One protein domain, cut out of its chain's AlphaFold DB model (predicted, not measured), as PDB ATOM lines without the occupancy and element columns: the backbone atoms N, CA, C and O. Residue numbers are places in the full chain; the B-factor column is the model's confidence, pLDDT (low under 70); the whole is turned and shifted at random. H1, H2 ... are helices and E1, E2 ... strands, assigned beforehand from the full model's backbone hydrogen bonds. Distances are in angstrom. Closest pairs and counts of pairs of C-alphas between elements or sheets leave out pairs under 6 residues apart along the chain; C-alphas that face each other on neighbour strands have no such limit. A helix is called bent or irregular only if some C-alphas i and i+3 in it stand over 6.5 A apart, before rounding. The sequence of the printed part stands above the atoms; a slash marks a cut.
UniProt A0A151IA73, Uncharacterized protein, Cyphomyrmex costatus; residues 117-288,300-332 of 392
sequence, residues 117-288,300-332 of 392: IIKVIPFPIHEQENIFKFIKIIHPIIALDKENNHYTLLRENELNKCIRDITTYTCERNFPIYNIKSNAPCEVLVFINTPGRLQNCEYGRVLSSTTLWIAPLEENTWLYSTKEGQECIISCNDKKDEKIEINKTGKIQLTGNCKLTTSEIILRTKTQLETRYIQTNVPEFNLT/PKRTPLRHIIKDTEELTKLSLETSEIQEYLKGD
ATOM      1  N   ILE A 117      48.649 -11.915  -9.833       91.25
ATOM      2  CA  ILE A 117      49.676 -12.005  -8.797       91.25
ATOM      3  C   ILE A 117      49.015 -11.772  -7.444       91.25
ATOM      4  O   ILE A 117      48.329 -10.771  -7.238       91.25
ATOM      5  N   ILE A 118      49.224 -12.705  -6.527       89.56
ATOM      6  CA  ILE A 118      48.661 -12.694  -5.184       89.56
ATOM      7  C   ILE A 118      49.813 -12.816  -4.199       89.56
ATOM      8  O   ILE A 118      50.598 -13.765  -4.253       89.56
ATOM      9  N   LYS A 119      49.892 -11.844  -3.286       89.00
ATOM     10  CA  LYS A 119      50.775 -11.912  -2.127       89.00
ATOM     11  C   LYS A 119      50.012 -12.526  -0.964       89.00
ATOM     12  O   LYS A 119      48.974 -12.011  -0.554       89.00
ATOM     13  N   VAL A 120      50.526 -13.634  -0.460       87.31
ATOM     14  CA  VAL A 120      49.873 -14.472   0.537       87.31
ATOM     15  C   VAL A 120      50.429 -14.111   1.906       87.31
ATOM     16  O   VAL A 120      51.640 -14.108   2.112       87.31
ATOM     17  N   ILE A 121      49.533 -13.789   2.835       85.62
ATOM     18  CA  ILE A 121      49.868 -13.415   4.209       85.62
ATOM     19  C   ILE A 121      49.182 -14.423   5.141       85.62
ATOM     20  O   ILE A 121      47.959 -14.566   5.059       85.62
ATOM     21  N   PRO A 122      49.924 -15.133   6.013       88.12
ATOM     22  CA  PRO A 122      49.312 -15.982   7.025       88.12
ATOM     23  C   PRO A 122      48.471 -15.131   7.975       88.12
ATOM     24  O   PRO A 122      48.936 -14.110   8.486       88.12
ATOM     25  N   PHE A 123      47.245 -15.577   8.238       88.69
ATOM     26  CA  PHE A 123      46.337 -14.919   9.170       88.69
ATOM     27  C   PHE A 123      46.027 -15.852  10.352       88.69
ATOM     28  O   PHE A 123      45.319 -16.845  10.166       88.69
ATOM     29  N   PRO A 124      46.588 -15.591  11.547       90.00
ATOM     30  CA  PRO A 124      46.340 -16.397  12.734       90.00
ATOM     31  C   PRO A 124      44.908 -16.270  13.234       90.00
ATOM     32  O   PRO A 124      44.370 -15.173  13.356       90.00
ATOM     33  N   ILE A 125      44.321 -17.404  13.586       88.12
ATOM     34  CA  ILE A 125      42.993 -17.525  14.178       88.12
ATOM     35  C   ILE A 125      43.172 -18.098  15.578       88.12
ATOM     36  O   ILE A 125      43.952 -19.034  15.772       88.12
ATOM     37  N   HIS A 126      42.472 -17.532  16.554       88.38
ATOM     38  CA  HIS A 126      42.445 -18.077  17.905       88.38
ATOM     39  C   HIS A 126      41.922 -19.525  17.889       88.38
ATOM     40  O   HIS A 126      40.858 -19.795  17.332       88.38
ATOM     41  N   GLU A 127      42.705 -20.460  18.433       83.06
ATOM     42  CA  GLU A 127      42.341 -21.883  18.524       83.06
ATOM     43  C   GLU A 127      41.800 -22.186  19.924       83.06
ATOM     44  O   GLU A 127      40.637 -22.559  20.085       83.06
ATOM     45  N   GLN A 128      42.646 -21.995  20.937       81.19
ATOM     46  CA  GLN A 128      42.317 -22.202  22.344       81.19
ATOM     47  C   GLN A 128      43.301 -21.436  23.227       81.19
ATOM     48  O   GLN A 128      44.459 -21.254  22.852       81.19
ATOM     49  N   GLU A 129      42.869 -21.029  24.419       80.69
ATOM     50  CA  GLU A 129      43.721 -20.347  25.399       80.69
ATOM     51  C   GLU A 129      44.486 -19.157  24.797       80.69
ATOM     52  O   GLU A 129      43.868 -18.220  24.298       80.69
ATOM     53  N   ASN A 130      45.819 -19.185  24.831       84.06
ATOM     54  CA  ASN A 130      46.699 -18.176  24.241       84.06
ATOM     55  C   ASN A 130      47.312 -18.654  22.909       84.06
ATOM     56  O   ASN A 130      48.307 -18.098  22.452       84.06
ATOM     57  N   ILE A 131      46.775 -19.718  22.303       84.50
ATOM     58  CA  ILE A 131      47.292 -20.329  21.075       84.50
ATOM     59  C   ILE A 131      46.517 -19.798  19.872       84.50
ATOM     60  O   ILE A 131      45.298 -19.955  19.757       84.50
ATOM     61  N   PHE A 132      47.259 -19.231  18.926       87.81
ATOM     62  CA  PHE A 132      46.756 -18.828  17.622       87.81
ATOM     63  C   PHE A 132      47.338 -19.735  16.547       87.81
ATOM     64  O   PHE A 132      48.550 -19.948  16.484       87.81
ATOM     65  N   LYS A 133      46.473 -20.249  15.679       86.88
ATOM     66  CA  LYS A 133      46.811 -21.175  14.600       86.88
ATOM     67  C   LYS A 133      46.693 -20.495  13.244       86.88
ATOM     68  O   LYS A 133      45.745 -19.763  12.986       86.88
ATOM     69  N   PHE A 134      47.629 -20.779  12.351       87.69
ATOM     70  CA  PHE A 134      47.619 -20.305  10.966       87.69
ATOM     71  C   PHE A 134      48.155 -21.385  10.030       87.69
ATOM     72  O   PHE A 134      48.804 -22.337  10.461       87.69
ATOM     73  N   ILE A 135      47.887 -21.241   8.734       85.88
ATOM     74  CA  ILE A 135      48.501 -22.074   7.694       85.88
ATOM     75  C   ILE A 135      49.917 -21.553   7.447       85.88
ATOM     76  O   ILE A 135      50.089 -20.356   7.202       85.88
ATOM     77  N   LYS A 136      50.927 -22.429   7.509       86.88
ATOM     78  CA  LYS A 136      52.297 -22.053   7.145       86.88
ATOM     79  C   LYS A 136      52.365 -21.784   5.646       86.88
ATOM     80  O   LYS A 136      51.857 -22.564   4.844       86.88
ATOM     81  N   ILE A 137      53.001 -20.672   5.294       87.50
ATOM     82  CA  ILE A 137      53.168 -20.231   3.914       87.50
ATOM     83  C   ILE A 137      54.584 -20.589   3.466       87.50
ATOM     84  O   ILE A 137      55.560 -20.127   4.052       87.50
ATOM     85  N   ILE A 138      54.677 -21.420   2.436       87.81
ATOM     86  CA  ILE A 138      55.907 -21.826   1.755       87.81
ATOM     87  C   ILE A 138      56.183 -20.867   0.590       87.81
ATOM     88  O   ILE A 138      57.326 -20.470   0.362       87.81
ATOM     89  N   HIS A 139      55.133 -20.470  -0.140       90.12
ATOM     90  CA  HIS A 139      55.237 -19.616  -1.326       90.12
ATOM     91  C   HIS A 139      54.447 -18.308  -1.146       90.12
ATOM     92  O   HIS A 139      53.246 -18.274  -1.414       90.12
ATOM     93  N   PRO A 140      55.097 -17.205  -0.723       88.50
ATOM     94  CA  PRO A 140      54.407 -15.956  -0.389       88.50
ATOM     95  C   PRO A 140      53.890 -15.184  -1.608       88.50
ATOM     96  O   PRO A 140      53.065 -14.288  -1.447       88.50
ATOM     97  N   ILE A 141      54.363 -15.495  -2.819       91.56
ATOM     98  CA  ILE A 141      53.889 -14.878  -4.060       91.56
ATOM     99  C   ILE A 141      53.504 -15.983  -5.036       91.56
ATOM    100  O   ILE A 141      54.326 -16.807  -5.441       91.56
ATOM    101  N   ILE A 142      52.237 -15.979  -5.429       92.75
ATOM    102  CA  ILE A 142      51.686 -16.919  -6.403       92.75
ATOM    103  C   ILE A 142      51.060 -16.138  -7.553       92.75
ATOM    104  O   ILE A 142      50.478 -15.074  -7.347       92.75
ATOM    105  N   ALA A 143      51.171 -16.659  -8.768       92.62
ATOM    106  CA  ALA A 143      50.476 -16.132  -9.934       92.62
ATOM    107  C   ALA A 143      49.435 -17.158 -10.379       92.62
ATOM    108  O   ALA A 143      49.768 -18.311 -10.646       92.62
ATOM    109  N   LEU A 144      48.170 -16.745 -10.425       91.88
ATOM    110  CA  LEU A 144      47.033 -17.634 -10.630       91.88
ATOM    111  C   LEU A 144      46.217 -17.236 -11.849       91.88
ATOM    112  O   LEU A 144      45.808 -16.085 -11.999       91.88
ATOM    113  N   ASP A 145      45.913 -18.234 -12.663       91.12
ATOM    114  CA  ASP A 145      44.910 -18.164 -13.706       91.12
ATOM    115  C   ASP A 145      43.787 -19.144 -13.353       91.12
ATOM    116  O   ASP A 145      43.890 -20.363 -13.516       91.12
ATOM    117  N   LYS A 146      42.707 -18.576 -12.817       83.44
ATOM    118  CA  LYS A 146      41.541 -19.338 -12.372       83.44
ATOM    119  C   LYS A 146      40.772 -19.943 -13.548       83.44
ATOM    120  O   LYS A 146      40.153 -20.985 -13.366       83.44
ATOM    121  N   GLU A 147      40.796 -19.306 -14.716       86.94
ATOM    122  CA  GLU A 147      40.002 -19.726 -15.874       86.94
ATOM    123  C   GLU A 147      40.583 -20.993 -16.492       86.94
ATOM    124  O   GLU A 147      39.853 -21.952 -16.733       86.94
ATOM    125  N   ASN A 148      41.908 -21.038 -16.651       88.06
ATOM    126  CA  ASN A 148      42.591 -22.218 -17.184       88.06
ATOM    127  C   ASN A 148      43.078 -23.184 -16.095       88.06
ATOM    128  O   ASN A 148      43.738 -24.173 -16.402       88.06
ATOM    129  N   ASN A 149      42.743 -22.931 -14.825       89.44
ATOM    130  CA  ASN A 149      43.132 -23.767 -13.688       89.44
ATOM    131  C   ASN A 149      44.663 -23.962 -13.591       89.44
ATOM    132  O   ASN A 149      45.162 -25.052 -13.278       89.44
ATOM    133  N   HIS A 150      45.406 -22.887 -13.861       91.94
ATOM    134  CA  HIS A 150      46.863 -22.853 -13.863       91.94
ATOM    135  C   HIS A 150      47.406 -21.957 -12.754       91.94
ATOM    136  O   HIS A 150      46.796 -20.963 -12.355       91.94
ATOM    137  N   TYR A 151      48.604 -22.283 -12.282       93.12
ATOM    138  CA  TYR A 151      49.346 -21.429 -11.371       93.12
ATOM    139  C   TYR A 151      50.843 -21.503 -11.622       93.12
ATOM    140  O   TYR A 151      51.366 -22.472 -12.175       93.12
ATOM    141  N   THR A 152      51.543 -20.479 -11.169       92.56
ATOM    142  CA  THR A 152      52.994 -20.474 -11.073       92.56
ATOM    143  C   THR A 152      53.420 -19.849  -9.751       92.56
ATOM    144  O   THR A 152      52.655 -19.130  -9.102       92.56
ATOM    145  N   LEU A 153      54.630 -20.181  -9.322       91.69
ATOM    146  CA  LEU A 153      55.194 -19.767  -8.046       91.69
ATOM    147  C   LEU A 153      56.295 -18.762  -8.339       91.69
ATOM    148  O   LEU A 153      57.157 -19.031  -9.174       91.69
ATOM    149  N   LEU A 154      56.250 -17.618  -7.662       89.94
ATOM    150  CA  LEU A 154      57.171 -16.517  -7.900       89.94
ATOM    151  C   LEU A 154      57.909 -16.170  -6.611       89.94
ATOM    152  O   LEU A 154      57.381 -16.293  -5.504       89.94
ATOM    153  N   ARG A 155      59.139 -15.693  -6.759       88.50
ATOM    154  CA  ARG A 155      59.897 -15.052  -5.685       88.50
ATOM    155  C   ARG A 155      59.949 -13.545  -5.905       88.50
ATOM    156  O   ARG A 155      59.860 -13.063  -7.031       88.50
ATOM    157  N   GLU A 156      60.161 -12.788  -4.832       87.81
ATOM    158  CA  GLU A 156      60.258 -11.320  -4.902       87.81
ATOM    159  C   GLU A 156      61.385 -10.876  -5.858       87.81
ATOM    160  O   GLU A 156      61.205  -9.984  -6.681       87.81
ATOM    161  N   ASN A 157      62.536 -11.559  -5.828       88.69
ATOM    162  CA  ASN A 157      63.663 -11.271  -6.719       88.69
ATOM    163  C   ASN A 157      63.388 -11.599  -8.197       88.69
ATOM    164  O   ASN A 157      64.020 -11.015  -9.072       88.69
ATOM    165  N   GLU A 158      62.487 -12.536  -8.479       88.12
ATOM    166  CA  GLU A 158      62.059 -12.877  -9.835       88.12
ATOM    167  C   GLU A 158      61.057 -11.847 -10.346       88.12
ATOM    168  O   GLU A 158      61.207 -11.355 -11.461       88.12
ATOM    169  N   LEU A 159      60.101 -11.450  -9.501       88.69
ATOM    170  CA  LEU A 159      59.128 -10.411  -9.823       88.69
ATOM    171  C   LEU A 159      59.803  -9.055 -10.088       88.69
ATOM    172  O   LEU A 159      59.418  -8.345 -11.013       88.69
ATOM    173  N   ASN A 160      60.858  -8.731  -9.335       88.50
ATOM    174  CA  ASN A 160      61.640  -7.501  -9.510       88.50
ATOM    175  C   ASN A 160      62.429  -7.441 -10.828       88.50
ATOM    176  O   ASN A 160      62.859  -6.360 -11.220       88.50
ATOM    177  N   LYS A 161      62.639  -8.575 -11.508       89.19
ATOM    178  CA  LYS A 161      63.261  -8.612 -12.843       89.19
ATOM    179  C   LYS A 161      62.255  -8.380 -13.967       89.19
ATOM    180  O   LYS A 161      62.661  -8.165 -15.103       89.19
ATOM    181  N   CYS A 162      60.959  -8.464 -13.675       90.12
ATOM    182  CA  CYS A 162      59.922  -8.226 -14.663       90.12
ATOM    183  C   CYS A 162      59.797  -6.736 -14.974       90.12
ATOM    184  O   CYS A 162      59.986  -5.879 -14.110       90.12
ATOM    185  N   ILE A 163      59.388  -6.428 -16.201       89.62
ATOM    186  CA  ILE A 163      59.045  -5.063 -16.582       89.62
ATOM    187  C   ILE A 163      57.719  -4.730 -15.904       89.62
ATOM    188  O   ILE A 163      56.691  -5.359 -16.175       89.62
ATOM    189  N   ARG A 164      57.758  -3.765 -14.987       87.12
ATOM    190  CA  ARG A 164      56.590  -3.295 -14.248       87.12
ATOM    191  C   ARG A 164      56.000  -2.067 -14.929       87.12
ATOM    192  O   ARG A 164      56.684  -1.059 -15.104       87.12
ATOM    193  N   ASP A 165      54.713  -2.144 -15.231       82.25
ATOM    194  CA  ASP A 165      53.904  -0.982 -15.581       82.25
ATOM    195  C   ASP A 165      53.044  -0.543 -14.377       82.25
ATOM    196  O   ASP A 165      53.312  -0.931 -13.235       82.25
ATOM    197  N   ILE A 166      52.014   0.281 -14.586       76.88
ATOM    198  CA  ILE A 166      51.177   0.831 -13.506       76.88
ATOM    199  C   ILE A 166      50.600  -0.288 -12.615       76.88
ATOM    200  O   ILE A 166      50.722  -0.237 -11.389       76.88
ATOM    201  N   THR A 167      50.000  -1.316 -13.224       80.25
ATOM    202  CA  THR A 167      49.314  -2.413 -12.510       80.25
ATOM    203  C   THR A 167      49.687  -3.811 -12.999       80.25
ATOM    204  O   THR A 167      49.219  -4.800 -12.434       80.25
ATOM    205  N   THR A 168      50.523  -3.920 -14.030       86.12
ATOM    206  CA  THR A 168      50.859  -5.187 -14.684       86.12
ATOM    207  C   THR A 168      52.357  -5.457 -14.624       86.12
ATOM    208  O   THR A 168      53.181  -4.545 -14.540       86.12
ATOM    209  N   TYR A 169      52.702  -6.742 -14.661       89.88
ATOM    210  CA  TYR A 169      54.076  -7.212 -14.763       89.88
ATOM    211  C   TYR A 169      54.204  -8.036 -16.034       89.88
ATOM    212  O   TYR A 169      53.438  -8.978 -16.247       89.88
ATOM    213  N   THR A 170      55.187  -7.691 -16.856       90.25
ATOM    214  CA  THR A 170      55.575  -8.486 -18.016       90.25
ATOM    215  C   THR A 170      56.873  -9.194 -17.687       90.25
ATOM    216  O   THR A 170      57.919  -8.568 -17.518       90.25
ATOM    217  N   CYS A 171      56.785 -10.513 -17.565       88.38
ATOM    218  CA  CYS A 171      57.903 -11.361 -17.198       88.38
ATOM    219  C   CYS A 171      58.282 -12.277 -18.364       88.38
ATOM    220  O   CYS A 171      57.413 -12.747 -19.101       88.38
ATOM    221  N   GLU A 172      59.570 -12.584 -18.498       83.31
ATOM    222  CA  GLU A 172      60.016 -13.621 -19.427       83.31
ATOM    223  C   GLU A 172      59.476 -14.997 -19.008       83.31
ATOM    224  O   GLU A 172      59.362 -15.308 -17.819       83.31
ATOM    225  N   ARG A 173      59.142 -15.839 -19.993       68.94
ATOM    226  CA  ARG A 173      58.499 -17.149 -19.795       68.94
ATOM    227  C   ARG A 173      59.488 -18.223 -19.319       68.94
ATOM    228  O   ARG A 173      59.594 -19.286 -19.920       68.94
ATOM    229  N   ASN A 174      60.193 -17.955 -18.226       74.94
ATOM    230  CA  ASN A 174      61.139 -18.892 -17.615       74.94
ATOM    231  C   ASN A 174      60.547 -19.621 -16.398       74.94
ATOM    232  O   ASN A 174      61.238 -20.403 -15.748       74.94
ATOM    233  N   PHE A 175      59.267 -19.390 -16.089       82.62
ATOM    234  CA  PHE A 175      58.598 -20.004 -14.946       82.62
ATOM    235  C   PHE A 175      57.833 -21.267 -15.352       82.62
ATOM    236  O   PHE A 175      57.099 -21.250 -16.347       82.62
ATOM    237  N   PRO A 176      57.943 -22.357 -14.576       87.50
ATOM    238  CA  PRO A 176      57.085 -23.514 -14.766       87.50
ATOM    239  C   PRO A 176      55.625 -23.150 -14.461       87.50
ATOM    240  O   PRO A 176      55.319 -22.517 -13.448       87.50
ATOM    241  N   ILE A 177      54.726 -23.575 -15.347       90.25
ATOM    242  CA  ILE A 177      53.277 -23.421 -15.193       90.25
ATOM    243  C   ILE A 177      52.721 -24.773 -14.761       90.25
ATOM    244  O   ILE A 177      52.926 -25.787 -15.428       90.25
ATOM    245  N   TYR A 178      52.013 -24.781 -13.640       91.44
ATOM    246  CA  TYR A 178      51.453 -25.972 -13.028       91.44
ATOM    247  C   TYR A 178      49.934 -25.984 -13.152       91.44
ATOM    248  O   TYR A 178      49.270 -24.956 -13.047       91.44
ATOM    249  N   ASN A 179      49.372 -27.180 -13.301       90.94
ATOM    250  CA  ASN A 179      47.936 -27.394 -13.169       90.94
ATOM    251  C   ASN A 179      47.546 -27.445 -11.692       90.94
ATOM    252  O   ASN A 179      48.195 -28.139 -10.903       90.94
ATOM    253  N   ILE A 180      46.456 -26.780 -11.327       88.00
ATOM    254  CA  ILE A 180      45.914 -26.832  -9.970       88.00
ATOM    255  C   ILE A 180      45.295 -28.218  -9.736       88.00
ATOM    256  O   ILE A 180      44.333 -28.626 -10.392       88.00
ATOM    257  N   LYS A 181      45.864 -28.948  -8.776       85.12
ATOM    258  CA  LYS A 181      45.461 -30.298  -8.358       85.12
ATOM    259  C   LYS A 181      45.307 -30.352  -6.836       85.12
ATOM    260  O   LYS A 181      45.590 -29.379  -6.147       85.12
ATOM    261  N   SER A 182      44.870 -31.488  -6.293       78.44
ATOM    262  CA  SER A 182      44.699 -31.671  -4.841       78.44
ATOM    263  C   SER A 182      45.993 -31.581  -4.028       78.44
ATOM    264  O   SER A 182      45.925 -31.356  -2.828       78.44
ATOM    265  N   ASN A 183      47.152 -31.749  -4.666       81.12
ATOM    266  CA  ASN A 183      48.474 -31.604  -4.060       81.12
ATOM    267  C   ASN A 183      49.118 -30.236  -4.342       81.12
ATOM    268  O   ASN A 183      50.324 -30.089  -4.154       81.12
ATOM    269  N   ALA A 184      48.357 -29.266  -4.860       87.50
ATOM    270  CA  ALA A 184      48.864 -27.912  -5.020       87.50
ATOM    271  C   ALA A 184      49.222 -27.311  -3.645       87.50
ATOM    272  O   ALA A 184      48.636 -27.713  -2.635       87.50
ATOM    273  N   PRO A 185      50.151 -26.343  -3.600       89.44
ATOM    274  CA  PRO A 185      50.482 -25.634  -2.374       89.44
ATOM    275  C   PRO A 185      49.239 -25.036  -1.702       89.44
ATOM    276  O   PRO A 185      48.274 -24.638  -2.366       89.44
ATOM    277  N   CYS A 186      49.249 -24.981  -0.374       87.31
ATOM    278  CA  CYS A 186      48.091 -24.568   0.415       87.31
ATOM    279  C   CYS A 186      47.630 -23.151   0.109       87.31
ATOM    280  O   CYS A 186      46.437 -22.875   0.112       87.31
ATOM    281  N   GLU A 187      48.558 -22.273  -0.235       88.06
ATOM    282  CA  GLU A 187      48.308 -20.901  -0.654       88.06
ATOM    283  C   GLU A 187      47.421 -20.835  -1.898       88.06
ATOM    284  O   GLU A 187      46.518 -20.004  -1.994       88.06
ATOM    285  N   VAL A 188      47.649 -21.757  -2.836       89.56
ATOM    286  CA  VAL A 188      46.838 -21.907  -4.044       89.56
ATOM    287  C   VAL A 188      45.469 -22.473  -3.679       89.56
ATOM    288  O   VAL A 188      44.451 -21.918  -4.093       89.56
ATOM    289  N   LEU A 189      45.436 -23.547  -2.880       86.50
ATOM    290  CA  LEU A 189      44.206 -24.247  -2.486       86.50
ATOM    291  C   LEU A 189      43.242 -23.369  -1.672       86.50
ATOM    292  O   LEU A 189      42.027 -23.437  -1.876       86.50
ATOM    293  N   VAL A 190      43.779 -22.538  -0.775       83.56
ATOM    294  CA  VAL A 190      43.020 -21.571   0.028       83.56
ATOM    295  C   VAL A 190      42.388 -20.514  -0.874       83.56
ATOM    296  O   VAL A 190      41.202 -20.224  -0.740       83.56
ATOM    297  N   PHE A 191      43.139 -19.978  -1.841       81.56
ATOM    298  CA  PHE A 191      42.628 -18.926  -2.720       81.56
ATOM    299  C   PHE A 191      41.508 -19.409  -3.651       81.56
ATOM    300  O   PHE A 191      40.523 -18.703  -3.872       81.56
ATOM    301  N   ILE A 192      41.627 -20.622  -4.193       81.56
ATOM    302  CA  ILE A 192      40.580 -21.212  -5.044       81.56
ATOM    303  C   ILE A 192      39.369 -21.720  -4.245       81.56
ATOM    304  O   ILE A 192      38.402 -22.170  -4.858       81.56
ATOM    305  N   ASN A 193      39.427 -21.658  -2.908       71.25
ATOM    306  CA  ASN A 193      38.387 -22.090  -1.976       71.25
ATOM    307  C   ASN A 193      37.840 -23.492  -2.294       71.25
ATOM    308  O   ASN A 193      36.640 -23.670  -2.495       71.25
ATOM    309  N   THR A 194      38.717 -24.498  -2.413       63.78
ATOM    310  CA  THR A 194      38.246 -25.877  -2.628       63.78
ATOM    311  C   THR A 194      37.934 -26.555  -1.288       63.78
ATOM    312  O   THR A 194      38.870 -26.844  -0.532       63.78
ATOM    313  N   PRO A 195      36.658 -26.869  -0.983       56.84
ATOM    314  CA  PRO A 195      36.292 -27.484   0.288       56.84
ATOM    315  C   PRO A 195      36.963 -28.854   0.467       56.84
ATOM    316  O   PRO A 195      37.094 -29.628  -0.481       56.84
ATOM    317  N   GLY A 196      37.404 -29.156   1.692       58.31
ATOM    318  CA  GLY A 196      37.963 -30.463   2.069       58.31
ATOM    319  C   GLY A 196      39.422 -30.727   1.666       58.31
ATOM    320  O   GLY A 196      39.965 -31.758   2.051       58.31
ATOM    321  N   ARG A 197      40.092 -29.815   0.942       61.94
ATOM    322  CA  ARG A 197      41.476 -30.016   0.453       61.94
ATOM    323  C   ARG A 197      42.588 -29.444   1.340       61.94
ATOM    324  O   ARG A 197      43.755 -29.595   1.001       61.94
ATOM    325  N   LEU A 198      42.258 -28.846   2.484       70.25
ATOM    326  CA  LEU A 198      43.253 -28.279   3.410       70.25
ATOM    327  C   LEU A 198      43.885 -29.312   4.361       70.25
ATOM    328  O   LEU A 198      44.708 -28.950   5.192       70.25
ATOM    329  N   GLN A 199      43.528 -30.596   4.247       65.69
ATOM    330  CA  GLN A 199      44.003 -31.647   5.159       65.69
ATOM    331  C   GLN A 199      45.525 -31.846   5.126       65.69
ATOM    332  O   GLN A 199      46.111 -32.227   6.133       65.69
ATOM    333  N   ASN A 200      46.162 -31.554   3.988       73.94
ATOM    334  CA  ASN A 200      47.607 -31.707   3.805       73.94
ATOM    335  C   ASN A 200      48.391 -30.425   4.121       73.94
ATOM    336  O   ASN A 200      49.591 -30.367   3.861       73.94
ATOM    337  N   CYS A 201      47.725 -29.387   4.630       82.44
ATOM    338  CA  CYS A 201      48.382 -28.134   4.957       82.44
ATOM    339  C   CYS A 201      49.099 -28.214   6.291       82.44
ATOM    340  O   CYS A 201      48.543 -28.661   7.292       82.44
ATOM    341  N   GLU A 202      50.336 -27.733   6.305       84.94
ATOM    342  CA  GLU A 202      51.068 -27.580   7.547       84.94
ATOM    343  C   GLU A 202      50.554 -26.348   8.295       84.94
ATOM    344  O   GLU A 202      50.387 -25.262   7.728       84.94
ATOM    345  N   TYR A 203      50.302 -26.520   9.588       84.50
ATOM    346  CA  TYR A 203      49.819 -25.455  10.454       84.50
ATOM    347  C   TYR A 203      50.923 -24.992  11.395       84.50
ATOM    348  O   TYR A 203      51.617 -25.796  12.015       84.50
ATOM    349  N   GLY A 204      51.061 -23.677  11.512       84.44
ATOM    350  CA  GLY A 204      51.875 -23.022  12.520       84.44
ATOM    351  C   GLY A 204      51.009 -22.628  13.706       84.44
ATOM    352  O   GLY A 204      49.810 -22.369  13.561       84.44
ATOM    353  N   ARG A 205      51.623 -22.583  14.886       86.06
ATOM    354  CA  ARG A 205      50.992 -22.087  16.107       86.06
ATOM    355  C   ARG A 205      51.907 -21.098  16.797       86.06
ATOM    356  O   ARG A 205      53.104 -21.344  16.896       86.06
ATOM    357  N   VAL A 206      51.334 -20.002  17.266       84.94
ATOM    358  CA  VAL A 206      52.032 -18.964  18.026       84.94
ATOM    359  C   VAL A 206      51.291 -18.698  19.326       84.94
ATOM    360  O   VAL A 206      50.067 -18.821  19.391       84.94
ATOM    361  N   LEU A 207      52.049 -18.345  20.361       82.94
ATOM    362  CA  LEU A 207      51.519 -17.994  21.671       82.94
ATOM    363  C   LEU A 207      51.383 -16.479  21.797       82.94
ATOM    364  O   LEU A 207      52.357 -15.754  21.605       82.94
ATOM    365  N   SER A 208      50.196 -16.005  22.156       83.88
ATOM    366  CA  SER A 208      49.932 -14.599  22.444       83.88
ATOM    367  C   SER A 208      48.846 -14.477  23.508       83.88
ATOM    368  O   SER A 208      47.775 -15.059  23.373       83.88
ATOM    369  N   SER A 209      49.107 -13.708  24.565       83.31
ATOM    370  CA  SER A 209      48.072 -13.280  25.524       83.31
ATOM    371  C   SER A 209      47.272 -12.079  25.032       83.31
ATOM    372  O   SER A 209      46.304 -11.683  25.668       83.31
ATOM    373  N   THR A 210      47.716 -11.468  23.939       86.06
ATOM    374  CA  THR A 210      47.244 -10.181  23.447       86.06
ATOM    375  C   THR A 210      46.650 -10.301  22.053       86.06
ATOM    376  O   THR A 210      46.953 -11.246  21.315       86.06
ATOM    377  N   THR A 211      45.854  -9.310  21.656       88.31
ATOM    378  CA  THR A 211      45.325  -9.222  20.292       88.31
ATOM    379  C   THR A 211      46.461  -9.081  19.284       88.31
ATOM    380  O   THR A 211      47.314  -8.200  19.398       88.31
ATOM    381  N   LEU A 212      46.458  -9.945  18.272       90.12
ATOM    382  CA  LEU A 212      47.414  -9.889  17.176       90.12
ATOM    383  C   LEU A 212      46.912  -8.918  16.115       90.12
ATOM    384  O   LEU A 212      45.840  -9.125  15.545       90.12
ATOM    385  N   TRP A 213      47.710  -7.897  15.813       90.06
ATOM    386  CA  TRP A 213      47.446  -6.970  14.717       90.06
ATOM    387  C   TRP A 213      48.405  -7.229  13.564       90.06
ATOM    388  O   TRP A 213      49.619  -7.260  13.750       90.06
ATOM    389  N   ILE A 214      47.870  -7.370  12.356       88.38
ATOM    390  CA  ILE A 214      48.649  -7.541  11.128       88.38
ATOM    391  C   ILE A 214      48.375  -6.350  10.221       88.38
ATOM    392  O   ILE A 214      47.221  -6.012   9.958       88.38
ATOM    393  N   ALA A 215      49.438  -5.715   9.737       86.62
ATOM    394  CA  ALA A 215      49.346  -4.611   8.789       86.62
ATOM    395  C   ALA A 215      49.513  -5.141   7.349       86.62
ATOM    396  O   ALA A 215      50.652  -5.371   6.932       86.62
ATOM    397  N   PRO A 216      48.424  -5.373   6.585       81.06
ATOM    398  CA  PRO A 216      48.518  -5.732   5.174       81.06
ATOM    399  C   PRO A 216      49.124  -4.603   4.328       81.06
ATOM    400  O   PRO A 216      49.341  -3.481   4.783       81.06
ATOM    401  N   LEU A 217      49.379  -4.915   3.055       79.19
ATOM    402  CA  LEU A 217      49.818  -3.935   2.059       79.19
ATOM    403  C   LEU A 217      48.763  -2.856   1.768       79.19
ATOM    404  O   LEU A 217      49.124  -1.764   1.335       79.19
ATOM    405  N   GLU A 218      47.479  -3.170   1.960       80.75
ATOM    406  CA  GLU A 218      46.386  -2.211   1.806       80.75
ATOM    407  C   GLU A 218      46.509  -1.093   2.846       80.75
ATOM    408  O   GLU A 218      46.669  -1.331   4.044       80.75
ATOM    409  N   GLU A 219      46.451   0.150   2.376       82.50
ATOM    410  CA  GLU A 219      46.666   1.324   3.214       82.50
ATOM    411  C   GLU A 219      45.593   1.467   4.298       82.50
ATOM    412  O   GLU A 219      44.421   1.140   4.093       82.50
ATOM    413  N   ASN A 220      46.013   1.986   5.460       86.62
ATOM    414  CA  ASN A 220      45.153   2.272   6.617       86.62
ATOM    415  C   ASN A 220      44.233   1.105   7.010       86.62
ATOM    416  O   ASN A 220      43.134   1.307   7.531       86.62
ATOM    417  N   THR A 221      44.693  -0.112   6.735       87.75
ATOM    418  CA  THR A 221      43.967  -1.347   6.970       87.75
ATOM    419  C   THR A 221      44.777  -2.198   7.928       87.75
ATOM    420  O   THR A 221      45.999  -2.278   7.818       87.75
ATOM    421  N   TRP A 222      44.093  -2.835   8.871       89.75
ATOM    422  CA  TRP A 222      44.674  -3.772   9.818       89.75
ATOM    423  C   TRP A 222      43.770  -4.988   9.947       89.75
ATOM    424  O   TRP A 222      42.552  -4.862  10.088       89.75
ATOM    425  N   LEU A 223      44.374  -6.168   9.897       91.00
ATOM    426  CA  LEU A 223      43.716  -7.405  10.286       91.00
ATOM    427  C   LEU A 223      43.957  -7.613  11.777       91.00
ATOM    428  O   LEU A 223      45.051  -7.333  12.269       91.00
ATOM    429  N   TYR A 224      42.950  -8.103  12.482       91.44
ATOM    430  CA  TYR A 224      43.058  -8.403  13.904       91.44
ATOM    431  C   TYR A 224      42.655  -9.843  14.188       91.44
ATOM    432  O   TYR A 224      41.798 -10.405  13.505       91.44
ATOM    433  N   SER A 225      43.263 -10.417  15.220       91.44
ATOM    434  CA  SER A 225      42.887 -11.706  15.789       91.44
ATOM    435  C   SER A 225      42.916 -11.600  17.306       91.44
ATOM    436  O   SER A 225      43.959 -11.333  17.902       91.44
ATOM    437  N   THR A 226      41.750 -11.756  17.914       90.06
ATOM    438  CA  THR A 226      41.516 -11.583  19.349       90.06
ATOM    439  C   THR A 226      41.269 -12.941  19.999       90.06
ATOM    440  O   THR A 226      40.664 -13.827  19.390       90.06
ATOM    441  N   LYS A 227      41.746 -13.098  21.236       87.62
ATOM    442  CA  LYS A 227      41.395 -14.230  22.106       87.62
ATOM    443  C   LYS A 227      39.964 -14.092  22.634       87.62
ATOM    444  O   LYS A 227      39.223 -15.066  22.702       87.62
ATOM    445  N   GLU A 228      39.597 -12.873  23.007       87.50
ATOM    446  CA  GLU A 228      38.310 -12.505  23.590       87.50
ATOM    447  C   GLU A 228      37.887 -11.111  23.111       87.50
ATOM    448  O   GLU A 228      38.685 -10.394  22.506       87.50
ATOM    449  N   GLY A 229      36.628 -10.736  23.358       88.44
ATOM    450  CA  GLY A 229      36.103  -9.427  22.972       88.44
ATOM    451  C   GLY A 229      36.926  -8.282  23.572       88.44
ATOM    452  O   GLY A 229      37.172  -8.258  24.776       88.44
ATOM    453  N   GLN A 230      37.354  -7.332  22.738       90.19
ATOM    454  CA  GLN A 230      38.144  -6.171  23.149       90.19
ATOM    455  C   GLN A 230      37.482  -4.871  22.684       90.19
ATOM    456  O   GLN A 230      37.151  -4.707  21.510       90.19
ATOM    457  N   GLU A 231      37.341  -3.905  23.594       92.81
ATOM    458  CA  GLU A 231      36.864  -2.561  23.257       92.81
ATOM    459  C   GLU A 231      37.981  -1.737  22.592       92.81
ATOM    460  O   GLU A 231      39.123  -1.690  23.060       92.81
ATOM    461  N   CYS A 232      37.639  -1.059  21.499       92.31
ATOM    462  CA  CYS A 232      38.499  -0.131  20.780       92.31
ATOM    463  C   CYS A 232      37.829   1.243  20.694       92.31
ATOM    464  O   CYS A 232      36.621   1.351  20.484       92.31
ATOM    465  N   ILE A 233      38.633   2.299  20.790       93.00
ATOM    466  CA  ILE A 233      38.188   3.688  20.658       93.00
ATOM    467  C   ILE A 233      38.768   4.264  19.371       93.00
ATOM    468  O   ILE A 233      39.989   4.323  19.206       93.00
ATOM    469  N   ILE A 234      37.904   4.707  18.466       91.62
ATOM    470  CA  ILE A 234      38.278   5.402  17.237       91.62
ATOM    471  C   ILE A 234      38.071   6.900  17.445       91.62
ATOM    472  O   ILE A 234      36.953   7.353  17.681       91.62
ATOM    473  N   SER A 235      39.147   7.670  17.306       90.56
ATOM    474  CA  SER A 235      39.120   9.135  17.347       90.56
ATOM    475  C   SER A 235      39.587   9.698  16.011       90.56
ATOM    476  O   SER A 235      40.695   9.391  15.563       90.56
ATOM    477  N   CYS A 236      38.792  10.570  15.400       88.50
ATOM    478  CA  CYS A 236      39.144  11.293  14.176       88.50
ATOM    479  C   CYS A 236      39.040  12.801  14.435       88.50
ATOM    480  O   CYS A 236      38.196  13.206  15.230       88.50
ATOM    481  N   ASN A 237      39.864  13.618  13.767       79.25
ATOM    482  CA  ASN A 237      40.045  15.049  14.080       79.25
ATOM    483  C   ASN A 237      38.749  15.881  14.219       79.25
ATOM    484  O   ASN A 237      38.770  16.866  14.948       79.25
ATOM    485  N   ASP A 238      37.635  15.462  13.607       69.69
ATOM    486  CA  ASP A 238      36.377  16.223  13.571       69.69
ATOM    487  C   ASP A 238      35.131  15.401  13.960       69.69
ATOM    488  O   ASP A 238      34.000  15.785  13.656       69.69
ATOM    489  N   LYS A 239      35.303  14.234  14.599       76.38
ATOM    490  CA  LYS A 239      34.185  13.365  15.005       76.38
ATOM    491  C   LYS A 239      34.281  12.991  16.476       76.38
ATOM    492  O   LYS A 239      35.371  12.878  17.028       76.38
ATOM    493  N   LYS A 240      33.120  12.783  17.105       82.19
ATOM    494  CA  LYS A 240      33.050  12.227  18.458       82.19
ATOM    495  C   LYS A 240      33.694  10.842  18.459       82.19
ATOM    496  O   LYS A 240      33.481  10.082  17.518       82.19
ATOM    497  N   ASP A 241      34.434  10.544  19.523       88.00
ATOM    498  CA  ASP A 241      35.028   9.229  19.731       88.00
ATOM    499  C   ASP A 241      33.963   8.134  19.612       88.00
ATOM    500  O   ASP A 241      32.923   8.171  20.283       88.00
ATOM    501  N   GLU A 242      34.234   7.167  18.744       89.31
ATOM    502  CA  GLU A 242      33.397   5.999  18.519       89.31
ATOM    503  C   GLU A 242      33.997   4.806  19.260       89.31
ATOM    504  O   GLU A 242      35.198   4.544  19.175       89.31
ATOM    505  N   LYS A 243      33.160   4.085  20.004       90.62
ATOM    506  CA  LYS A 243      33.545   2.857  20.697       90.62
ATOM    507  C   LYS A 243      33.027   1.668  19.909       90.62
ATOM    508  O   LYS A 243      31.829   1.586  19.655       90.62
ATOM    509  N   ILE A 244      33.925   0.758  19.558       91.00
ATOM    510  CA  ILE A 244      33.597  -0.496  18.882       91.00
ATOM    511  C   ILE A 244      34.133  -1.667  19.700       91.00
ATOM    512  O   ILE A 244      35.121  -1.527  20.416       91.00
ATOM    513  N   GLU A 245      33.513  -2.830  19.564       92.69
ATOM    514  CA  GLU A 245      34.016  -4.075  20.139       92.69
ATOM    515  C   GLU A 245      34.501  -4.983  19.008       92.69
ATOM    516  O   GLU A 245      33.782  -5.213  18.032       92.69
ATOM    517  N   ILE A 246      35.734  -5.473  19.120       90.62
ATOM    518  CA  ILE A 246      36.310  -6.445  18.191       90.62
ATOM    519  C   ILE A 246      36.325  -7.823  18.841       90.62
ATOM    520  O   ILE A 246      36.629  -7.951  20.022       90.62
ATOM    521  N   ASN A 247      35.996  -8.861  18.077       89.44
ATOM    522  CA  ASN A 247      35.976 -10.237  18.565       89.44
ATOM    523  C   ASN A 247      36.363 -11.200  17.436       89.44
ATOM    524  O   ASN A 247      36.097 -10.934  16.262       89.44
ATOM    525  N   LYS A 248      36.978 -12.330  17.793       87.69
ATOM    526  CA  LYS A 248      37.574 -13.315  16.889       87.69
ATOM    527  C   LYS A 248      38.531 -12.634  15.911       87.69
ATOM    528  O   LYS A 248      39.446 -11.926  16.331       87.69
ATOM    529  N   THR A 249      38.330 -12.843  14.618       89.00
ATOM    530  CA  THR A 249      39.146 -12.299  13.538       89.00
ATOM    531  C   THR A 249      38.353 -11.309  12.707       89.00
ATOM    532  O   THR A 249      37.194 -11.570  12.385       89.00
ATOM    533  N   GLY A 250      38.994 -10.239  12.254       87.12
ATOM    534  CA  GLY A 250      38.359  -9.309  11.331       87.12
ATOM    535  C   GLY A 250      39.331  -8.334  10.688       87.12
ATOM    536  O   GLY A 250      40.550  -8.440  10.831       87.12
ATOM    537  N   LYS A 251      38.760  -7.384   9.946       89.44
ATOM    538  CA  LYS A 251      39.477  -6.321   9.239       89.44
ATOM    539  C   LYS A 251      38.926  -4.971   9.673       89.44
ATOM    540  O   LYS A 251      37.714  -4.776   9.670       89.44
ATOM    541  N   ILE A 252      39.815  -4.038   9.992       88.94
ATOM    542  CA  ILE A 252      39.483  -2.631  10.214       88.94
ATOM    543  C   ILE A 252      40.176  -1.812   9.141       88.94
ATOM    544  O   ILE A 252      41.380  -1.948   8.936       88.94
ATOM    545  N   GLN A 253      39.414  -0.943   8.489       88.81
ATOM    546  CA  GLN A 253      39.927   0.046   7.555       88.81
ATOM    547  C   GLN A 253      39.487   1.423   8.033       88.81
ATOM    548  O   GLN A 253      38.294   1.676   8.203       88.81
ATOM    549  N   LEU A 254      40.454   2.302   8.278       86.38
ATOM    550  CA  LEU A 254      40.201   3.666   8.732       86.38
ATOM    551  C   LEU A 254      40.419   4.641   7.577       86.38
ATOM    552  O   LEU A 254      41.350   4.490   6.786       86.38
ATOM    553  N   THR A 255      39.581   5.669   7.493       83.12
ATOM    554  CA  THR A 255      39.675   6.709   6.464       83.12
ATOM    555  C   THR A 255      39.926   8.074   7.097       83.12
ATOM    556  O   THR A 255      39.388   8.390   8.155       83.12
ATOM    557  N   GLY A 256      40.758   8.898   6.454       81.31
ATOM    558  CA  GLY A 256      41.147  10.214   6.974       81.31
ATOM    559  C   GLY A 256      42.186  10.152   8.101       81.31
ATOM    560  O   GLY A 256      42.893   9.159   8.257       81.31
ATOM    561  N   ASN A 257      42.299  11.232   8.879       85.94
ATOM    562  CA  ASN A 257      43.226  11.345  10.011       85.94
ATOM    563  C   ASN A 257      42.569  10.795  11.281       85.94
ATOM    564  O   ASN A 257      42.004  11.547  12.081       85.94
ATOM    565  N   CYS A 258      42.622   9.475  11.437       88.12
ATOM    566  CA  CYS A 258      42.025   8.759  12.556       88.12
ATOM    567  C   CYS A 258      43.084   7.972  13.328       88.12
ATOM    568  O   CYS A 258      44.087   7.503  12.775       88.12
ATOM    569  N   LYS A 259      42.833   7.796  14.623       91.31
ATOM    570  CA  LYS A 259      43.563   6.872  15.486       91.31
ATOM    571  C   LYS A 259      42.595   5.850  16.071       91.31
ATOM    572  O   LYS A 259      41.517   6.221  16.524       91.31
ATOM    573  N   LEU A 260      43.000   4.588  16.087       91.38
ATOM    574  CA  LEU A 260      42.338   3.535  16.845       91.38
ATOM    575  C   LEU A 260      43.190   3.232  18.070       91.38
ATOM    576  O   LEU A 260      44.389   2.997  17.949       91.38
ATOM    577  N   THR A 261      42.570   3.273  19.240       91.56
ATOM    578  CA  THR A 261      43.211   3.034  20.532       91.56
ATOM    579  C   THR A 261      42.587   1.808  21.171       91.56
ATOM    580  O   THR A 261      41.367   1.736  21.305       91.56
ATOM    581  N   THR A 262      43.422   0.862  21.576       90.38
ATOM    582  CA  THR A 262      43.037  -0.258  22.436       90.38
ATOM    583  C   THR A 262      43.727  -0.125  23.791       90.38
ATOM    584  O   THR A 262      44.484   0.819  24.022       90.38
ATOM    585  N   SER A 263      43.494  -1.079  24.694       85.44
ATOM    586  CA  SER A 263      44.228  -1.181  25.961       85.44
ATOM    587  C   SER A 263      45.745  -1.341  25.786       85.44
ATOM    588  O   SER A 263      46.493  -1.053  26.716       85.44
ATOM    589  N   GLU A 264      46.206  -1.781  24.613       83.94
ATOM    590  CA  GLU A 264      47.603  -2.164  24.383       83.94
ATOM    591  C   GLU A 264      48.308  -1.332  23.311       83.94
ATOM    592  O   GLU A 264      49.517  -1.113  23.402       83.94
ATOM    593  N   ILE A 265      47.589  -0.883  22.276       88.25
ATOM    594  CA  ILE A 265      48.200  -0.212  21.126       88.25
ATOM    595  C   ILE A 265      47.403   0.989  20.631       88.25
ATOM    596  O   ILE A 265      46.198   1.119  20.844       88.25
ATOM    597  N   ILE A 266      48.102   1.852  19.890       89.50
ATOM    598  CA  ILE A 266      47.504   2.941  19.123       89.50
ATOM    599  C   ILE A 266      47.908   2.775  17.658       89.50
ATOM    600  O   ILE A 266      49.086   2.862  17.311       89.50
ATOM    601  N   LEU A 267      46.918   2.581  16.796       88.88
ATOM    602  CA  LEU A 267      47.067   2.562  15.347       88.88
ATOM    603  C   LEU A 267      46.715   3.941  14.799       88.88
ATOM    604  O   LEU A 267      45.696   4.517  15.169       88.88
ATOM    605  N   ARG A 268      47.558   4.487  13.923       87.62
ATOM    606  CA  ARG A 268      47.329   5.785  13.277       87.62
ATOM    607  C   ARG A 268      47.350   5.621  11.773       87.62
ATOM    608  O   ARG A 268      48.208   4.909  11.245       87.62
ATOM    609  N   THR A 269      46.430   6.300  11.102       86.25
ATOM    610  CA  THR A 269      46.448   6.387   9.645       86.25
ATOM    611  C   THR A 269      47.674   7.163   9.168       86.25
ATOM    612  O   THR A 269      48.186   8.054   9.851       86.25
ATOM    613  N   LYS A 270      48.185   6.785   7.995       80.00
ATOM    614  CA  LYS A 270      49.243   7.529   7.309       80.00
ATOM    615  C   LYS A 270      48.604   8.537   6.357       80.00
ATOM    616  O   LYS A 270      47.636   8.216   5.668       80.00
ATOM    617  N   THR A 271      49.161   9.742   6.315       65.06
ATOM    618  CA  THR A 271      48.783  10.787   5.357       65.06
ATOM    619  C   THR A 271      49.249  10.408   3.951       65.06
ATOM    620  O   THR A 271      50.388   9.974   3.779       65.06
ATOM    621  N   GLN A 272      48.357  10.552   2.967       57.31
ATOM    622  CA  GLN A 272      48.562  10.148   1.572       57.31
ATOM    623  C   GLN A 272      49.792  10.817   0.941       57.31
ATOM    624  O   GLN A 272      49.920  12.037   0.987       57.31
ATOM    625  N   LEU A 273      50.660  10.015   0.315       51.91
ATOM    626  CA  LEU A 273      51.738  10.496  -0.564       51.91
ATOM    627  C   LEU A 273      51.719   9.797  -1.938       51.91
ATOM    628  O   LEU A 273      52.009  10.443  -2.935       51.91
ATOM    629  N   GLU A 274      51.289   8.532  -2.019       49.22
ATOM    630  CA  GLU A 274      51.006   7.805  -3.268       49.22
ATOM    631  C   GLU A 274      49.898   6.780  -3.002       49.22
ATOM    632  O   GLU A 274      49.975   6.078  -1.999       49.22
ATOM    633  N   THR A 275      48.898   6.661  -3.880       43.97
ATOM    634  CA  THR A 275      47.857   5.624  -3.787       43.97
ATOM    635  C   THR A 275      48.212   4.425  -4.661       43.97
ATOM    636  O   THR A 275      48.330   4.537  -5.882       43.97
ATOM    637  N   ARG A 276      48.334   3.237  -4.057       51.97
ATOM    638  CA  ARG A 276      48.378   1.966  -4.803       51.97
ATOM    639  C   ARG A 276      47.070   1.203  -4.616       51.97
ATOM    640  O   ARG A 276      46.677   0.903  -3.493       51.97
ATOM    641  N   TYR A 277      46.411   0.839  -5.714       50.62
ATOM    642  CA  TYR A 277      45.218  -0.010  -5.667       50.62
ATOM    643  C   TYR A 277      45.626  -1.463  -5.406       50.62
ATOM    644  O   TYR A 277      46.055  -2.172  -6.315       50.62
ATOM    645  N   ILE A 278      45.505  -1.901  -4.154       55.97
ATOM    646  CA  ILE A 278      45.754  -3.283  -3.735       55.97
ATOM    647  C   ILE A 278      44.437  -3.851  -3.221       55.97
ATOM    648  O   ILE A 278      43.844  -3.308  -2.294       55.97
ATOM    649  N   GLN A 279      43.964  -4.938  -3.832       56.72
ATOM    650  CA  GLN A 279      42.781  -5.650  -3.356       56.72
ATOM    651  C   GLN A 279      43.207  -6.733  -2.364       56.72
ATOM    652  O   GLN A 279      43.869  -7.699  -2.746       56.72
ATOM    653  N   THR A 280      42.810  -6.590  -1.100       61.97
ATOM    654  CA  THR A 280      42.983  -7.645  -0.093       61.97
ATOM    655  C   THR A 280      41.780  -8.578  -0.116       61.97
ATOM    656  O   THR A 280      40.642  -8.131   0.027       61.97
ATOM    657  N   ASN A 281      42.026  -9.880  -0.251       67.00
ATOM    658  CA  ASN A 281      41.004 -10.913  -0.109       67.00
ATOM    659  C   ASN A 281      41.299 -11.750   1.141       67.00
ATOM    660  O   ASN A 281      42.406 -12.268   1.282       67.00
ATOM    661  N   VAL A 282      40.312 -11.882   2.027       65.94
ATOM    662  CA  VAL A 282      40.353 -12.792   3.176       65.94
ATOM    663  C   VAL A 282      39.372 -13.924   2.871       65.94
ATOM    664  O   VAL A 282      38.165 -13.713   2.989       65.94
ATOM    665  N   PRO A 283      39.849 -15.095   2.416       63.28
ATOM    666  CA  PRO A 283      38.958 -16.194   2.083       63.28
ATOM    667  C   PRO A 283      38.291 -16.738   3.345       63.28
ATOM    668  O   PRO A 283      38.915 -16.850   4.399       63.28
ATOM    669  N   GLU A 284      37.021 -17.111   3.228       62.50
ATOM    670  CA  GLU A 284      36.296 -17.789   4.297       62.50
ATOM    671  C   GLU A 284      36.671 -19.272   4.292       62.50
ATOM    672  O   GLU A 284      36.309 -20.018   3.382       62.50
ATOM    673  N   PHE A 285      37.411 -19.718   5.304       62.41
ATOM    674  CA  PHE A 285      37.704 -21.132   5.509       62.41
ATOM    675  C   PHE A 285      37.690 -21.472   6.995       62.41
ATOM    676  O   PHE A 285      38.063 -20.673   7.852       62.41
ATOM    677  N   ASN A 286      37.230 -22.681   7.304       58.19
ATOM    678  CA  ASN A 286      37.078 -23.137   8.674       58.19
ATOM    679  C   ASN A 286      38.335 -23.907   9.114       58.19
ATOM    680  O   ASN A 286      38.613 -24.986   8.593       58.19
ATOM    681  N   LEU A 287      39.091 -23.352  10.065       58.19
ATOM    682  CA  LEU A 287      40.257 -24.008  10.680       58.19
ATOM    683  C   LEU A 287      39.933 -24.767  11.975       58.19
ATOM    684  O   LEU A 287      40.849 -25.300  12.611       58.19
ATOM    685  N   THR A 288      38.659 -24.798  12.372       48.81
ATOM    686  CA  THR A 288      38.220 -25.334  13.663       48.81
ATOM    687  C   THR A 288      38.449 -26.846  13.710       48.81
ATOM    688  O   THR A 288      37.922 -27.590  12.884       48.81
ATOM    689  N   PRO A 300      54.804 -18.738  30.193       41.69
ATOM    690  CA  PRO A 300      56.211 -18.495  30.484       41.69
ATOM    691  C   PRO A 300      56.730 -17.317  29.649       41.69
ATOM    692  O   PRO A 300      56.476 -17.228  28.447       41.69
ATOM    693  N   LYS A 301      57.508 -16.427  30.275       43.09
ATOM    694  CA  LYS A 301      58.175 -15.287  29.623       43.09
ATOM    695  C   LYS A 301      59.145 -15.754  28.522       43.09
ATOM    696  O   LYS A 301      60.331 -15.949  28.782       43.09
ATOM    697  N   ARG A 302      58.671 -15.875  27.281       50.75
ATOM    698  CA  ARG A 302      59.495 -15.724  26.066       50.75
ATOM    699  C   ARG A 302      59.308 -14.309  25.510       50.75
ATOM    700  O   ARG A 302      58.385 -13.605  25.916       50.75
ATOM    701  N   THR A 303      60.218 -13.864  24.639       44.19
ATOM    702  CA  THR A 303      60.134 -12.542  23.995       44.19
ATOM    703  C   THR A 303      58.736 -12.349  23.411       44.19
ATOM    704  O   THR A 303      58.356 -13.145  22.549       44.19
ATOM    705  N   PRO A 304      57.968 -11.353  23.882       52.44
ATOM    706  CA  PRO A 304      56.606 -11.157  23.417       52.44
ATOM    707  C   PRO A 304      56.628 -10.889  21.914       52.44
ATOM    708  O   PRO A 304      57.450 -10.099  21.435       52.44
ATOM    709  N   LEU A 305      55.726 -11.550  21.180       54.81
ATOM    710  CA  LEU A 305      55.359 -11.117  19.835       54.81
ATOM    711  C   LEU A 305      55.068  -9.624  19.901       54.81
ATOM    712  O   LEU A 305      54.386  -9.151  20.816       54.81
ATOM    713  N   ARG A 306      55.605  -8.863  18.949       59.97
ATOM    714  CA  ARG A 306      55.212  -7.462  18.838       59.97
ATOM    715  C   ARG A 306      53.700  -7.421  18.653       59.97
ATOM    716  O   ARG A 306      53.163  -8.160  17.834       59.97
ATOM    717  N   HIS A 307      53.033  -6.502  19.348       67.56
ATOM    718  CA  HIS A 307      51.586  -6.318  19.207       67.56
ATOM    719  C   HIS A 307      51.159  -6.049  17.748       67.56
ATOM    720  O   HIS A 307      50.013  -6.295  17.389       67.56
ATOM    721  N   ILE A 308      52.082  -5.560  16.901       69.38
ATOM    722  CA  ILE A 308      51.879  -5.365  15.462       69.38
ATOM    723  C   ILE A 308      52.908  -6.183  14.673       69.38
ATOM    724  O   ILE A 308      54.104  -5.871  14.689       69.38
ATOM    725  N   ILE A 309      52.413  -7.149  13.905       75.69
ATOM    726  CA  ILE A 309      53.166  -7.951  12.945       75.69
ATOM    727  C   ILE A 309      53.181  -7.195  11.615       75.69
ATOM    728  O   ILE A 309      52.159  -7.044  10.938       75.69
ATOM    729  N   LYS A 310      54.357  -6.672  11.258       69.62
ATOM    730  CA  LYS A 310      54.599  -6.018   9.959       69.62
ATOM    731  C   LYS A 310      55.198  -6.978   8.940       69.62
ATOM    732  O   LYS A 310      54.939  -6.836   7.752       69.62
ATOM    733  N   ASP A 311      56.011  -7.911   9.422       72.69
ATOM    734  CA  ASP A 311      56.629  -8.953   8.622       72.69
ATOM    735  C   ASP A 311      56.054 -10.299   9.046       72.69
ATOM    736  O   ASP A 311      56.183 -10.728  10.189       72.69
ATOM    737  N   THR A 312      55.375 -10.954   8.119       66.50
ATOM    738  CA  THR A 312      54.704 -12.223   8.373       66.50
ATOM    739  C   THR A 312      55.671 -13.389   8.521       66.50
ATOM    740  O   THR A 312      55.281 -14.413   9.075       66.50
ATOM    741  N   GLU A 313      56.925 -13.255   8.078       72.19
ATOM    742  CA  GLU A 313      57.959 -14.267   8.337       72.19
ATOM    743  C   GLU A 313      58.251 -14.414   9.840       72.19
ATOM    744  O   GLU A 313      58.638 -15.493  10.296       72.19
ATOM    745  N   GLU A 314      57.968 -13.372  10.637       72.44
ATOM    746  CA  GLU A 314      58.030 -13.410  12.102       72.44
ATOM    747  C   GLU A 314      57.122 -14.511  12.677       72.44
ATOM    748  O   GLU A 314      57.524 -15.211  13.607       72.44
ATOM    749  N   LEU A 315      55.945 -14.743  12.080       71.38
ATOM    750  CA  LEU A 315      55.023 -15.800  12.510       71.38
ATOM    751  C   LEU A 315      55.602 -17.192  12.267       71.38
ATOM    752  O   LEU A 315      55.527 -18.049  13.145       71.38
ATOM    753  N   THR A 316      56.205 -17.425  11.100       69.81
ATOM    754  CA  THR A 316      56.831 -18.715  10.782       69.81
ATOM    755  C   THR A 316      58.023 -18.977  11.700       69.81
ATOM    756  O   THR A 316      58.159 -20.080  12.229       69.81
ATOM    757  N   LYS A 317      58.849 -17.956  11.957       72.00
ATOM    758  CA  LYS A 317      60.009 -18.055  12.853       72.00
ATOM    759  C   LYS A 317      59.620 -18.338  14.305       72.00
ATOM    760  O   LYS A 317      60.352 -19.028  15.006       72.00
ATOM    761  N   LEU A 318      58.494 -17.790  14.753       70.06
ATOM    762  CA  LEU A 318      57.968 -17.978  16.106       70.06
ATOM    763  C   LEU A 318      56.997 -19.160  16.207       70.06
ATOM    764  O   LEU A 318      56.419 -19.379  17.272       70.06
ATOM    765  N   SER A 319      56.805 -19.908  15.115       73.19
ATOM    766  CA  SER A 319      55.926 -21.069  15.122       73.19
ATOM    767  C   SER A 319      56.497 -22.165  16.016       73.19
ATOM    768  O   SER A 319      57.667 -22.524  15.911       73.19
ATOM    769  N   LEU A 320      55.660 -22.680  16.911       72.00
ATOM    770  CA  LEU A 320      56.024 -23.750  17.830       72.00
ATOM    771  C   LEU A 320      55.782 -25.117  17.192       72.00
ATOM    772  O   LEU A 320      54.781 -25.329  16.495       72.00
ATOM    773  N   GLU A 321      56.674 -26.062  17.481       70.44
ATOM    774  CA  GLU A 321      56.457 -27.465  17.153       70.44
ATOM    775  C   GLU A 321      55.390 -28.099  18.057       70.44
ATOM    776  O   GLU A 321      55.094 -27.641  19.161       70.44
ATOM    777  N   THR A 322      54.798 -29.200  17.589       60.69
ATOM    778  CA  THR A 322      53.708 -29.876  18.316       60.69
ATOM    779  C   THR A 322      54.176 -30.430  19.669       60.69
ATOM    780  O   THR A 322      53.405 -30.427  20.627       60.69
ATOM    781  N   SER A 323      55.436 -30.862  19.765       53.31
ATOM    782  CA  SER A 323      56.087 -31.310  21.003       53.31
ATOM    783  C   SER A 323      56.166 -30.195  22.050       53.31
ATOM    784  O   SER A 323      55.760 -30.413  23.189       53.31
ATOM    785  N   GLU A 324      56.598 -28.993  21.654       66.88
ATOM    786  CA  GLU A 324      56.666 -27.824  22.541       66.88
ATOM    787  C   GLU A 324      55.280 -27.461  23.074       66.88
ATOM    788  O   GLU A 324      55.107 -27.212  24.260       66.88
ATOM    789  N   ILE A 325      54.258 -27.494  22.219       64.06
ATOM    790  CA  ILE A 325      52.878 -27.183  22.620       64.06
ATOM    791  C   ILE A 325      52.342 -28.212  23.606       64.06
ATOM    792  O   ILE A 325      51.687 -27.843  24.575       64.06
ATOM    793  N   GLN A 326      52.636 -29.496  23.402       63.53
ATOM    794  CA  GLN A 326      52.266 -30.533  24.362       63.53
ATOM    795  C   GLN A 326      52.977 -30.356  25.704       63.53
ATOM    796  O   GLN A 326      52.382 -30.651  26.736       63.53
ATOM    797  N   GLU A 327      54.219 -29.879  25.711       65.81
ATOM    798  CA  GLU A 327      54.938 -29.532  26.935       65.81
ATOM    799  C   GLU A 327      54.297 -28.324  27.638       65.81
ATOM    800  O   GLU A 327      54.034 -28.405  28.836       65.81
ATOM    801  N   TYR A 328      53.923 -27.270  26.900       61.16
ATOM    802  CA  TYR A 328      53.173 -26.128  27.444       61.16
ATOM    803  C   TYR A 328      51.821 -26.543  28.034       61.16
ATOM    804  O   TYR A 328      51.492 -26.144  29.146       61.16
ATOM    805  N   LEU A 329      51.056 -27.383  27.332       61.81
ATOM    806  CA  LEU A 329      49.764 -27.885  27.815       61.81
ATOM    807  C   LEU A 329      49.911 -28.866  28.993       61.81
ATOM    808  O   LEU A 329      48.981 -29.039  29.776       61.81
ATOM    809  N   LYS A 330      51.065 -29.534  29.136       57.72
ATOM    810  CA  LYS A 330      51.353 -30.434  30.267       57.72
ATOM    811  C   LYS A 330      51.924 -29.713  31.487       57.72
ATOM    812  O   LYS A 330      51.734 -30.220  32.591       57.72
ATOM    813  N   GLY A 331      52.600 -28.577  31.302       52.62
ATOM    814  CA  GLY A 331      53.326 -27.846  32.347       52.62
ATOM    815  C   GLY A 331      52.490 -27.487  33.578       52.62
ATOM    816  O   GLY A 331      53.011 -27.533  34.687       52.62
ATOM    817  N   ASP A 332      51.187 -27.254  33.412       46.88
ATOM    818  CA  ASP A 332      50.288 -26.878  34.514       46.88
ATOM    819  C   ASP A 332      49.346 -28.002  34.991       46.88
ATOM    820  O   ASP A 332      48.727 -27.887  36.051       46.88
TER     821      ASP A 332
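Overview. This is residues 117 to 288 and 300 to 332 of the 392 residues of an uncharacterized protein of Cyphomyrmex costatus (UniProt A0A151IA73). Four small antiparallel sheets follow one another in a bent row: E1 E4 E5 makes one end, E2 E3 E6 the corner, E7 E8 E11 comes next, and E10 E9 E12 E13 makes the other end. The sheets are loosely joined, and H2, H3 and H4 only graze the first two. The printed part has 205 residues, with under half, 87, in four named helices and thirteen named strands, in the order E1 to E5, H1, H2, E6 to E13, H3, H4; the class is mixed. The whole is compact, with a radius of gyration of the C-alphas of 19.0 A and spans of 51 by 51 by 30 A.

Arrangement. E1, residues 117 to 119, E4, residues 141 to 145, and E5, residues 150 to 154, form the first sheet; N 118 and O 142 are within hydrogen-bond range at 2.8 A, as are N 143 and O 152 in the hairpin E4 and E5 at 2.9 A. H1, residues 156 to 159, is only just not on this sheet, with 4 pairs of C-alphas within 10 A. H2, residues 186 to 191, only grazes it; the closest C-alphas of E4 and H2 are those of Ile 142 and Val 188, 7.3 A apart. In the sheet of E2, residues 125 to 128, E3, residues 131 to 135, and E6, residues 203 to 207, such pairs are N 125 and O 133, 2.8 A, and N 132 and O 206, 2.9 A. In that of E7, residues 212 to 214, E8, residues 221 to 225, and E11, residues 249 to 253, they are N 212 and O 225, and N 222 and O 252, each 2.9 A. The closest C-alphas of E2 and E8 are those of Ile 125 and Ser 225, 6.0 A apart. E10, residues 239 to 246, E9, residues 230 to 236, E12, residues 258 to 261, and E13, residues 266 to 268, follow with N 232 and O 244, N 233 and O 261, and N 260 and O 267, each 2.8 A. H3, residues 313 to 317, and H4, residues 322 to 331, only graze the sheet E2 E3 E6; the C-alphas of Gly 204 and Thr 316 are 6.8 A apart, the closest of E6 and H3. In H2, H3 and H4 every O i to N i+4 pair is within hydrogen-bond range; H1 is too short for one.

Along the chain. E1 begins at C-alpha 117 (49.676, -12.005, -8.797). E9 measures 19.7 A and E10 20.2 A from first to last C-alpha. H4, 14.2 A, ends at C-alpha 331 (53.326, -27.846, 32.347).

Size, cuts and confidence. The C-alphas farthest apart, Asp 165 and Asp 332, are 56.5 A apart. Residues 289 to 299 are cut out, with 25.6 A between C-alphas 288 and 300. The links H1 to H2 and H2 to E6 are long. Mean pLDDT of the printed part is 79.6; residues 271 to 288, 300 to 308 and 322 to 332 are among those under 70.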